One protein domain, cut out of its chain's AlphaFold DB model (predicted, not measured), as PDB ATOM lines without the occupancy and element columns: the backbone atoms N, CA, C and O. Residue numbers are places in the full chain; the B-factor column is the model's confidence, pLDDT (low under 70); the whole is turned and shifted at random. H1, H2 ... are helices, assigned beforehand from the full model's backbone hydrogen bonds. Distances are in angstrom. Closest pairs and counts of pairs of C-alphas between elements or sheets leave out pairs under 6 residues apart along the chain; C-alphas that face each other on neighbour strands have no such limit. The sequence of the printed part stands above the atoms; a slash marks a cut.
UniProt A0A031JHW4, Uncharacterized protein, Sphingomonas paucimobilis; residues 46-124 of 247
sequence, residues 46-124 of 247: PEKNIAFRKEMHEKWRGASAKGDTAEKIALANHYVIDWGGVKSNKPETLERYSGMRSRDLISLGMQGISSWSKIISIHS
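AT A GLANCE: This is residues 46 to 124 of the 247 residues of an uncharacterized protein of Sphingomonas paucimobilis (UniProt A0A031JHW4). H1 and H2 form a helical hairpin with H5 packed across it; H3 crosses H2, and H4 folds back along H5. Residues 46 to 51 of H1 stick out. The 79 printed residues include five named helices, H1 to H5, and no named strand: all helix, compact, with a radius of gyration of the C-alphas of 11.7 A, spanning 30 by 28 by 21 A.

IN THESE COORDINATES: Find C-alpha 46 at (214.434, 201.573, 149.656); H1 runs 30.6 A to residue 66. Then come H2, residues 69 to 83, 20.1 A; H3, 91 to 99; H4, 102 to 107; and H5, 113 to 123, ending at (202.549, 207.246, 163.590).

HOW THE PARTS SIT: Look at C-alphas 57 and 122, the closest of H1 and H5, which touch 4.5 A apart. H1 and H2 run opposite ways at a shallow tilt of 16 degrees. H2 touches H3 at Ile 73 and Glu 95, C-alphas 5.6 A apart. H4 and H5 form a hairpin, closest C-alphas 102 and 120, 5.6 A. O i to N i+4 pairs are within hydrogen-bond range throughout H1, H3 and H4, 10 of 11 in H2, 6 of 7 in H5.

THE WHOLE: The printed part has no cut and no long link; no printed residue is under 70.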
ATOM      1  N   PRO A  46     214.503 201.620 148.206       81.69
ATOM      2  CA  PRO A  46     214.434 201.573 149.656       81.69
ATOM      3  C   PRO A  46     214.602 202.944 150.328       81.69
ATOM      4  O   PRO A  46     213.765 203.355 151.131       81.69
ATOM      5  N   GLU A  47     215.652 203.683 149.980       84.31
ATOM      6  CA  GLU A  47     215.938 204.994 150.577       84.31
ATOM      7  C   GLU A  47     214.798 205.986 150.323       84.31
ATOM      8  O   GLU A  47     214.353 206.658 151.256       84.31
ATOM      9  N   LYS A  48     214.239 205.981 149.107       87.56
ATOM     10  CA  LYS A  48     213.064 206.783 148.738       87.56
ATOM     11  C   LYS A  48     211.856 206.481 149.626       87.56
ATOM     12  O   LYS A  48     211.213 207.402 150.119       87.56
ATOM     13  N   ASN A  49     211.549 205.207 149.873       89.06
ATOM     14  CA  ASN A  49     210.414 204.822 150.722       89.06
ATOM     15  C   ASN A  49     210.638 205.161 152.205       89.06
ATOM     16  O   ASN A  49     209.687 205.531 152.898       89.06
ATOM     17  N   ILE A  50     211.880 205.070 152.698       90.00
ATOM     18  CA  ILE A  50     212.229 205.500 154.062       90.00
ATOM     19  C   ILE A  50     212.045 207.009 154.204       90.00
ATOM     20  O   ILE A  50     211.411 207.452 155.165       90.00
ATOM     21  N   ALA A  51     212.565 207.781 153.248       91.94
ATOM     22  CA  ALA A  51     212.452 209.234 153.237       91.94
ATOM     23  C   ALA A  51     210.985 209.680 153.151       91.94
ATOM     24  O   ALA A  51     210.541 210.472 153.980       91.94
ATOM     25  N   PHE A  52     210.204 209.080 152.252       93.44
ATOM     26  CA  PHE A  52     208.775 209.364 152.134       93.44
ATOM     27  C   PHE A  52     208.002 209.027 153.414       93.44
ATOM     28  O   PHE A  52     207.223 209.848 153.893       93.44
ATOM     29  N   ARG A  53     208.250 207.869 154.048       95.06
ATOM     30  CA  ARG A  53     207.604 207.540 155.335       95.06
ATOM     31  C   ARG A  53     207.988 208.534 156.435       95.06
ATOM     32  O   ARG A  53     207.148 208.854 157.275       95.06
ATOM     33  N   LYS A  54     209.236 209.015 156.449       95.75
ATOM     34  CA  LYS A  54     209.692 210.038 157.401       95.75
ATOM     35  C   LYS A  54     208.944 211.357 157.192       95.75
ATOM     36  O   LYS A  54     208.439 211.904 158.167       95.75
ATOM     37  N   GLU A  55     208.806 211.812 155.950       96.25
ATOM     38  CA  GLU A  55     208.039 213.022 155.631       96.25
ATOM     39  C   GLU A  55     206.566 212.881 156.044       96.25
ATOM     40  O   GLU A  55     206.017 213.752 156.720       96.25
ATOM     41  N   MET A  56     205.929 211.749 155.720       97.44
ATOM     42  CA  MET A  56     204.541 211.488 156.120       97.44
ATOM     43  C   MET A  56     204.375 211.463 157.641       97.44
ATOM     44  O   MET A  56     203.385 211.972 158.160       97.44
ATOM     45  N   HIS A  57     205.351 210.920 158.370       97.69
ATOM     46  CA  HIS A  57     205.364 210.964 159.829       97.69
ATOM     47  C   HIS A  57     205.458 212.397 160.372       97.69
ATOM     48  O   HIS A  57     204.758 212.740 161.325       97.69
ATOM     49  N   GLU A  58     206.301 213.243 159.782       98.19
ATOM     50  CA  GLU A  58     206.448 214.643 160.194       98.19
ATOM     51  C   GLU A  58     205.161 215.440 159.953       98.19
ATOM     52  O   GLU A  58     204.695 216.125 160.869       98.19
ATOM     53  N   LYS A  59     204.533 215.266 158.783       98.00
ATOM     54  CA  LYS A  59     203.217 215.847 158.470       98.00
ATOM     55  C   LYS A  59     202.136 215.346 159.430       98.00
ATOM     56  O   LYS A  59     201.428 216.151 160.032       98.00
ATOM     57  N   TRP A  60     202.077 214.033 159.676       97.75
ATOM     58  CA  TRP A  60     201.121 213.430 160.611       97.75
ATOM     59  C   TRP A  60     201.270 213.969 162.035       97.75
ATOM     60  O   TRP A  60     200.277 214.252 162.714       97.75
ATOM     61  N   ARG A  61     202.514 214.119 162.504       97.56
ATOM     62  CA  ARG A  61     202.824 214.690 163.819       97.56
ATOM     63  C   ARG A  61     202.375 216.148 163.901       97.56
ATOM     64  O   ARG A  61     201.763 216.519 164.898       97.56
ATOM     65  N   GLY A  62     202.642 216.941 162.863       97.81
ATOM     66  CA  GLY A  62     202.198 218.333 162.769       97.81
ATOM     67  C   GLY A  62     200.674 218.468 162.817       97.81
ATOM     68  O   GLY A  62     200.158 219.232 163.631       97.81
ATOM     69  N   ALA A  63     199.956 217.675 162.022       97.50
ATOM     70  CA  ALA A  63     198.493 217.642 162.024       97.50
ATOM     71  C   ALA A  63     197.932 217.215 163.391       97.50
ATOM     72  O   ALA A  63     197.035 217.854 163.936       97.50
ATOM     73  N   SER A  64     198.525 216.186 164.006       95.56
ATOM     74  CA  SER A  64     198.119 215.705 165.332       95.56
ATOM     75  C   SER A  64     198.306 216.762 166.423       95.56
ATOM     76  O   SER A  64     197.430 216.909 167.269       95.56
ATOM     77  N   ALA A  65     199.415 217.509 166.398       97.00
ATOM     78  CA  ALA A  65     199.680 218.576 167.366       97.00
ATOM     79  C   ALA A  65     198.681 219.741 167.251       97.00
ATOM     80  O   ALA A  65     198.366 220.375 168.252       97.00
ATOM     81  N   LYS A  66     198.163 219.992 166.044       97.12
ATOM     82  CA  LYS A  66     197.148 221.020 165.771       97.12
ATOM     83  C   LYS A  66     195.708 220.540 165.990       97.12
ATOM     84  O   LYS A  66     194.790 221.342 165.882       97.12
ATOM     85  N   GLY A  67     195.493 219.247 166.246       95.56
ATOM     86  CA  GLY A  67     194.150 218.654 166.244       95.56
ATOM     87  C   GLY A  67     193.492 218.620 164.856       95.56
ATOM     88  O   GLY A  67     192.277 218.466 164.757       95.56
ATOM     89  N   ASP A  68     194.280 218.747 163.784       97.12
ATOM     90  CA  ASP A  68     193.789 218.841 162.410       97.12
ATOM     91  C   ASP A  68     193.382 217.460 161.881       97.12
ATOM     92  O   ASP A  68     194.189 216.662 161.390       97.12
ATOM     93  N   THR A  69     192.102 217.149 162.052       95.62
ATOM     94  CA  THR A  69     191.543 215.854 161.657       95.62
ATOM     95  C   THR A  69     191.439 215.730 160.138       95.62
ATOM     96  O   THR A  69     191.697 214.648 159.613       95.62
ATOM     97  N   ALA A  70     191.135 216.821 159.430       96.69
ATOM     98  CA  ALA A  70     191.021 216.824 157.974       96.69
ATOM     99  C   ALA A  70     192.370 216.511 157.313       96.69
ATOM    100  O   ALA A  70     192.443 215.632 156.450       96.69
ATOM    101  N   GLU A  71     193.454 217.130 157.788       97.25
ATOM    102  CA  GLU A  71     194.804 216.850 157.290       97.25
ATOM    103  C   GLU A  71     195.218 215.399 157.567       97.25
ATOM    104  O   GLU A  71     195.769 214.723 156.698       97.25
ATOM    105  N   LYS A  72     194.899 214.850 158.748       97.19
ATOM    106  CA  LYS A  72     195.174 213.428 159.031       97.19
ATOM    107  C   LYS A  72     194.436 212.494 158.073       97.19
ATOM    108  O   LYS A  72     195.024 211.513 157.617       97.19
ATOM    109  N   ILE A  73     193.181 212.797 157.748       96.88
ATOM    110  CA  ILE A  73     192.392 212.029 156.777       96.88
ATOM    111  C   ILE A  73     193.023 212.127 155.383       96.88
ATOM    112  O   ILE A  73     193.179 211.104 154.712       96.88
ATOM    113  N   ALA A  74     193.437 213.322 154.954       96.62
ATOM    114  CA  ALA A  74     194.111 213.527 153.673       96.62
ATOM    115  C   ALA A  74     195.429 212.736 153.588       96.62
ATOM    116  O   ALA A  74     195.655 212.001 152.623       96.62
ATOM    117  N   LEU A  75     196.255 212.786 154.638       97.12
ATOM    118  CA  LEU A  75     197.497 212.014 154.735       97.12
ATOM    119  C   LEU A  75     197.244 210.501 154.711       97.12
ATOM    120  O   LEU A  75     197.978 209.764 154.046       97.12
ATOM    121  N   ALA A  76     196.209 210.019 155.408       96.12
ATOM    122  CA  ALA A  76     195.848 208.605 155.402       96.12
ATOM    123  C   ALA A  76     195.397 208.143 154.010       96.12
ATOM    124  O   ALA A  76     195.849 207.094 153.549       96.12
ATOM    125  N   ASN A  77     194.560 208.930 153.326       95.12
ATOM    126  CA  ASN A  77     194.150 208.664 151.945       95.12
ATOM    127  C   ASN A  77     195.363 208.590 151.018       95.12
ATOM    128  O   ASN A  77     195.560 207.574 150.347       95.12
ATOM    129  N   HIS A  78     196.230 209.600 151.063       94.75
ATOM    130  CA  HIS A  78     197.419 209.644 150.222       94.75
ATOM    131  C   HIS A  78     198.345 208.441 150.455       94.75
ATOM    132  O   HIS A  78     198.757 207.745 149.520       94.75
ATOM    133  N   TYR A  79     198.644 208.135 151.720       95.06
ATOM    134  CA  TYR A  79     199.572 207.060 152.056       95.06
ATOM    135  C   TYR A  79     198.978 205.667 151.793       95.06
ATOM    136  O   TYR A  79     199.673 204.769 151.318       95.06
ATOM    137  N   VAL A  80     197.694 205.446 152.074       94.19
ATOM    138  CA  VAL A  80     197.074 204.116 151.947       94.19
ATOM    139  C   VAL A  80     196.601 203.827 150.521       94.19
ATOM    140  O   VAL A  80     196.818 202.713 150.028       94.19
ATOM    141  N   ILE A  81     195.967 204.798 149.863       91.62
ATOM    142  CA  ILE A  81     195.329 204.620 148.553       91.62
ATOM    143  C   ILE A  81     196.304 204.973 147.431       91.62
ATOM    144  O   ILE A  81     196.635 204.091 146.633       91.62
ATOM    145  N   ASP A  82     196.797 206.212 147.378       89.69
ATOM    146  CA  ASP A  82     197.558 206.705 146.219       89.69
ATOM    147  C   ASP A  82     198.935 206.042 146.125       89.69
ATOM    148  O   ASP A  82     199.317 205.463 145.095       89.69
ATOM    149  N   TRP A  83     199.680 206.085 147.232       89.88
ATOM    150  CA  TRP A  83     200.979 205.430 147.330       89.88
ATOM    151  C   TRP A  83     200.821 203.925 147.568       89.88
ATOM    152  O   TRP A  83     201.383 203.113 146.827       89.88
ATOM    153  N   GLY A  84     200.026 203.549 148.575       87.12
ATOM    154  CA  GLY A  84     199.885 202.168 149.037       87.12
ATOM    155  C   GLY A  84     199.050 201.250 148.138       87.12
ATOM    156  O   GLY A  84     199.118 200.030 148.309       87.12
ATOM    157  N   GLY A  85     198.277 201.800 147.198       87.94
ATOM    158  CA  GLY A  85     197.490 201.053 146.214       87.94
ATOM    159  C   GLY A  85     196.240 200.352 146.761       87.94
ATOM    160  O   GLY A  85     195.634 199.548 146.047       87.94
ATOM    161  N   VAL A  86     195.828 200.618 148.007       87.94
ATOM    162  CA  VAL A  86     194.683 199.937 148.638       87.94
ATOM    163  C   VAL A  86     193.372 200.657 148.299       87.94
ATOM    164  O   VAL A  86     192.799 201.371 149.117       87.94
ATOM    165  N   LYS A  87     192.895 200.453 147.066       84.62
ATOM    166  CA  LYS A  87     191.756 201.180 146.467       84.62
ATOM    167  C   LYS A  87     190.362 200.793 146.981       84.62
ATOM    168  O   LYS A  87     189.394 201.455 146.644       84.62
ATOM    169  N   SER A  88     190.237 199.715 147.753       83.81
ATOM    170  CA  SER A  88     188.938 199.175 148.181       83.81
ATOM    171  C   SER A  88     188.446 199.708 149.531       83.81
ATOM    172  O   SER A  88     187.417 199.248 150.022       83.81
ATOM    173  N   ASN A  89     189.187 200.616 150.177       86.00
ATOM    174  CA  ASN A  89     188.717 201.227 151.419       86.00
ATOM    175  C   ASN A  89     187.562 202.182 151.113       86.00
ATOM    176  O   ASN A  89     187.658 202.990 150.194       86.00
ATOM    177  N   LYS A  90     186.502 202.119 151.921       88.62
ATOM    178  CA  LYS A  90     185.479 203.166 151.915       88.62
ATOM    179  C   LYS A  90     186.025 204.419 152.622       88.62
ATOM    180  O   LYS A  90     186.824 204.242 153.553       88.62
ATOM    181  N   PRO A  91     185.609 205.640 152.243       89.06
ATOM    182  CA  PRO A  91     186.070 206.876 152.884       89.06
ATOM    183  C   PRO A  91     185.981 206.834 154.417       89.06
ATOM    184  O   PRO A  91     186.976 207.064 155.108       89.06
ATOM    185  N   GLU A  92     184.856 206.352 154.954       93.06
ATOM    186  CA  GLU A  92     184.578 206.299 156.396       93.06
ATOM    187  C   GLU A  92     185.550 205.368 157.142       93.06
ATOM    188  O   GLU A  92     185.794 205.503 158.343       93.06
ATOM    189  N   THR A  93     186.142 204.399 156.432       94.06
ATOM    190  CA  THR A  93     187.136 203.485 157.010       94.06
ATOM    191  C   THR A  93     188.439 204.215 157.317       94.06
ATOM    192  O   THR A  93     189.006 204.032 158.396       94.06
ATOM    193  N   LEU A  94     188.926 205.040 156.386       93.81
ATOM    194  CA  LEU A  94     190.167 205.791 156.584       93.81
ATOM    195  C   LEU A  94     189.966 206.968 157.532       93.81
ATOM    196  O   LEU A  94     190.864 207.250 158.325       93.81
ATOM    197  N   GLU A  95     188.782 207.577 157.532       95.06
ATOM    198  CA  GLU A  95     188.390 208.558 158.546       95.06
ATOM    199  C   GLU A  95     188.461 207.966 159.949       95.06
ATOM    200  O   GLU A  95     189.195 208.466 160.810       95.06
ATOM    201  N   ARG A  96     187.799 206.821 160.152       96.19
ATOM    202  CA  ARG A  96     187.856 206.088 161.417       96.19
ATOM    203  C   ARG A  96     189.293 205.773 161.814       96.19
ATOM    204  O   ARG A  96     189.685 206.051 162.947       96.19
ATOM    205  N   TYR A  97     190.089 205.191 160.916       96.56
ATOM    206  CA  TYR A  97     191.462 204.819 161.257       96.56
ATOM    207  C   TYR A  97     192.335 206.026 161.597       96.56
ATOM    208  O   TYR A  97     193.177 205.925 162.490       96.56
ATOM    209  N   SER A  98     192.103 207.168 160.951       95.00
ATOM    210  CA  SER A  98     192.847 208.402 161.212       95.00
ATOM    211  C   SER A  98     192.598 208.955 162.614       95.00
ATOM    212  O   SER A  98     193.493 209.561 163.210       95.00
ATOM    213  N   GLY A  99     191.416 208.709 163.182       94.06
ATOM    214  CA  GLY A  99     191.079 209.074 164.561       94.06
ATOM    215  C   GLY A  99     191.629 208.124 165.633       94.06
ATOM    216  O   GLY A  99     191.713 208.501 166.802       94.06
ATOM    217  N   MET A 100     192.026 206.900 165.276       96.00
ATOM    218  CA  MET A 100     192.381 205.859 166.247       96.00
ATOM    219  C   MET A 100     193.846 205.925 166.702       96.00
ATOM    220  O   MET A 100     194.758 206.263 165.945       96.00
ATOM    221  N   ARG A 101     194.109 205.517 167.953       95.38
ATOM    222  CA  ARG A 101     195.484 205.328 168.440       95.38
ATOM    223  C   ARG A 101     196.046 204.016 167.898       95.38
ATOM    224  O   ARG A 101     195.311 203.069 167.624       95.38
ATOM    225  N   SER A 102     197.377 203.904 167.832       96.25
ATOM    226  CA  SER A 102     198.034 202.684 167.330       96.25
ATOM    227  C   SER A 102     197.596 201.420 168.069       96.25
ATOM    228  O   SER A 102     197.438 200.380 167.442       96.25
ATOM    229  N   ARG A 103     197.368 201.498 169.388       95.94
ATOM    230  CA  ARG A 103     196.916 200.350 170.190       95.94
ATOM    231  C   ARG A 103     195.539 199.839 169.743       95.94
ATOM    232  O   ARG A 103     195.324 198.632 169.704       95.94
ATOM    233  N   ASP A 104     194.644 200.757 169.380       97.06
ATOM    234  CA  ASP A 104     193.272 200.440 169.001       97.06
ATOM    235  C   ASP A 104     193.262 199.885 167.571       97.06
ATOM    236  O   ASP A 104     192.584 198.900 167.301       97.06
ATOM    237  N   LEU A 105     194.101 200.425 166.675       97.44
ATOM    238  CA  LEU A 105     194.297 199.869 165.329       97.44
ATOM    239  C   LEU A 105     194.865 198.445 165.381       97.44
ATOM    240  O   LEU A 105     194.358 197.559 164.703       97.44
ATOM    241  N   ILE A 106     195.851 198.191 166.247       97.50
ATOM    242  CA  ILE A 106     196.414 196.847 166.453       97.50
ATOM    243  C   ILE A 106     195.346 195.862 166.958       97.50
ATOM    244  O   ILE A 106     195.402 194.678 166.628       97.50
ATOM    245  N   SER A 107     194.364 196.329 167.737       96.12
ATOM    246  CA  SER A 107     193.285 195.476 168.255       96.12
ATOM    247  C   SER A 107     192.303 194.987 167.182       96.12
ATOM    248  O   SER A 107     191.608 194.001 167.415       96.12
ATOM    249  N   LEU A 108     192.292 195.605 165.991       96.06
ATOM    250  CA  LEU A 108     191.461 195.175 164.856       96.06
ATOM    251  C   LEU A 108     191.922 193.838 164.243       96.06
ATOM    252  O   LEU A 108     191.197 193.237 163.446       96.06
ATOM    253  N   GLY A 109     193.123 193.361 164.589       95.81
ATOM    254  CA  GLY A 109     193.674 192.121 164.044       95.81
ATOM    255  C   GLY A 109     193.748 192.146 162.514       95.81
ATOM    256  O   GLY A 109     194.051 193.164 161.901       95.81
ATOM    257  N   MET A 110     193.446 191.025 161.860       95.00
ATOM    258  CA  MET A 110     193.528 190.924 160.394       95.00
ATOM    259  C   MET A 110     192.562 191.834 159.612       95.00
ATOM    260  O   MET A 110     192.770 192.032 158.412       95.00
ATOM    261  N   GLN A 111     191.504 192.374 160.224       93.38
ATOM    262  CA  GLN A 111     190.535 193.193 159.494       93.38
ATOM    263  C   GLN A 111     191.164 194.534 159.100       93.38
ATOM    264  O   GLN A 111     191.556 195.325 159.950       93.38
ATOM    265  N   GLY A 112     191.278 194.786 157.792       94.12
ATOM    266  CA  GLY A 112     191.849 196.031 157.272       94.12
ATOM    267  C   GLY A 112     193.350 196.210 157.529       94.12
ATOM    268  O   GLY A 112     193.846 197.325 157.376       94.12
ATOM    269  N   ILE A 113     194.081 195.145 157.891       96.88
ATOM    270  CA  ILE A 113     195.497 195.212 158.297       96.88
ATOM    271  C   ILE A 113     196.420 195.846 157.261       96.88
ATOM    272  O   ILE A 113     197.284 196.641 157.624       96.88
ATOM    273  N   SER A 114     196.179 195.611 155.971       95.19
ATOM    274  CA  SER A 114     196.933 196.255 154.890       95.19
ATOM    275  C   SER A 114     196.806 197.783 154.893       95.19
ATOM    276  O   SER A 114     197.714 198.459 154.406       95.19
ATOM    277  N   SER A 115     195.700 198.322 155.416       96.62
ATOM    278  CA  SER A 115     195.419 199.759 155.516       96.62
ATOM    279  C   SER A 115     195.888 200.314 156.858       96.62
ATOM    280  O   SER A 115     196.716 201.222 156.897       96.62
ATOM    281  N   TRP A 116     195.417 199.750 157.975       97.62
ATOM    282  CA  TRP A 116     195.733 200.309 159.289       97.62
ATOM    283  C   TRP A 116     197.212 200.143 159.663       97.62
ATOM    284  O   TRP A 116     197.753 201.014 160.346       97.62
ATOM    285  N   SER A 117     197.904 199.096 159.184       98.00
ATOM    286  CA  SER A 117     199.347 198.928 159.440       98.00
ATOM    287  C   SER A 117     200.187 200.014 158.755       98.00
ATOM    288  O   SER A 117     201.201 200.445 159.301       98.00
ATOM    289  N   LYS A 118     199.730 200.532 157.604       97.25
ATOM    290  CA  LYS A 118     200.339 201.691 156.932       97.25
ATOM    291  C   LYS A 118     200.168 202.962 157.758       97.25
ATOM    292  O   LYS A 118     201.141 203.686 157.951       97.25
ATOM    293  N   ILE A 119     198.978 203.185 158.310       97.50
ATOM    294  CA  ILE A 119     198.693 204.353 159.155       97.50
ATOM    295  C   ILE A 119     199.578 204.342 160.410       97.50
ATOM    296  O   ILE A 119     200.297 205.303 160.680       97.50
ATOM    297  N   ILE A 120     199.651 203.228 161.143       97.81
ATOM    298  CA  ILE A 120     200.536 203.184 162.321       97.81
ATOM    299  C   ILE A 120     202.025 203.261 161.951       97.81
ATOM    300  O   ILE A 120     202.820 203.723 162.773       97.81
ATOM    301  N   SER A 121     202.413 202.881 160.727       97.62
ATOM    302  CA  SER A 121     203.792 203.047 160.259       97.62
ATOM    303  C   SER A 121     204.193 204.513 160.092       97.62
ATOM    304  O   SER A 121     205.361 204.835 160.271       97.62
ATOM    305  N   ILE A 122     203.247 205.426 159.850       97.12
ATOM    306  CA  ILE A 122     203.514 206.875 159.872       97.12
ATOM    307  C   ILE A 122     203.281 207.488 161.259       97.12
ATOM    308  O   ILE A 122     203.855 208.528 161.556       97.12
ATOM    309  N   HIS A 123     202.558 206.830 162.177       95.06
ATOM    310  CA  HIS A 123     202.549 207.246 163.590       95.06
ATOM    311  C   HIS A 123     203.940 207.103 164.219       95.06
ATOM    312  O   HIS A 123     204.380 207.951 164.995       95.06
ATOM    313  N   SER A 124     204.624 205.989 163.942       94.50
ATOM    314  CA  SER A 124     205.939 205.681 164.515       94.50
ATOM    315  C   SER A 124     206.750 204.769 163.580       94.50
ATOM    316  O   SER A 124     206.787 203.553 163.799       94.50
TER     317      SER A 124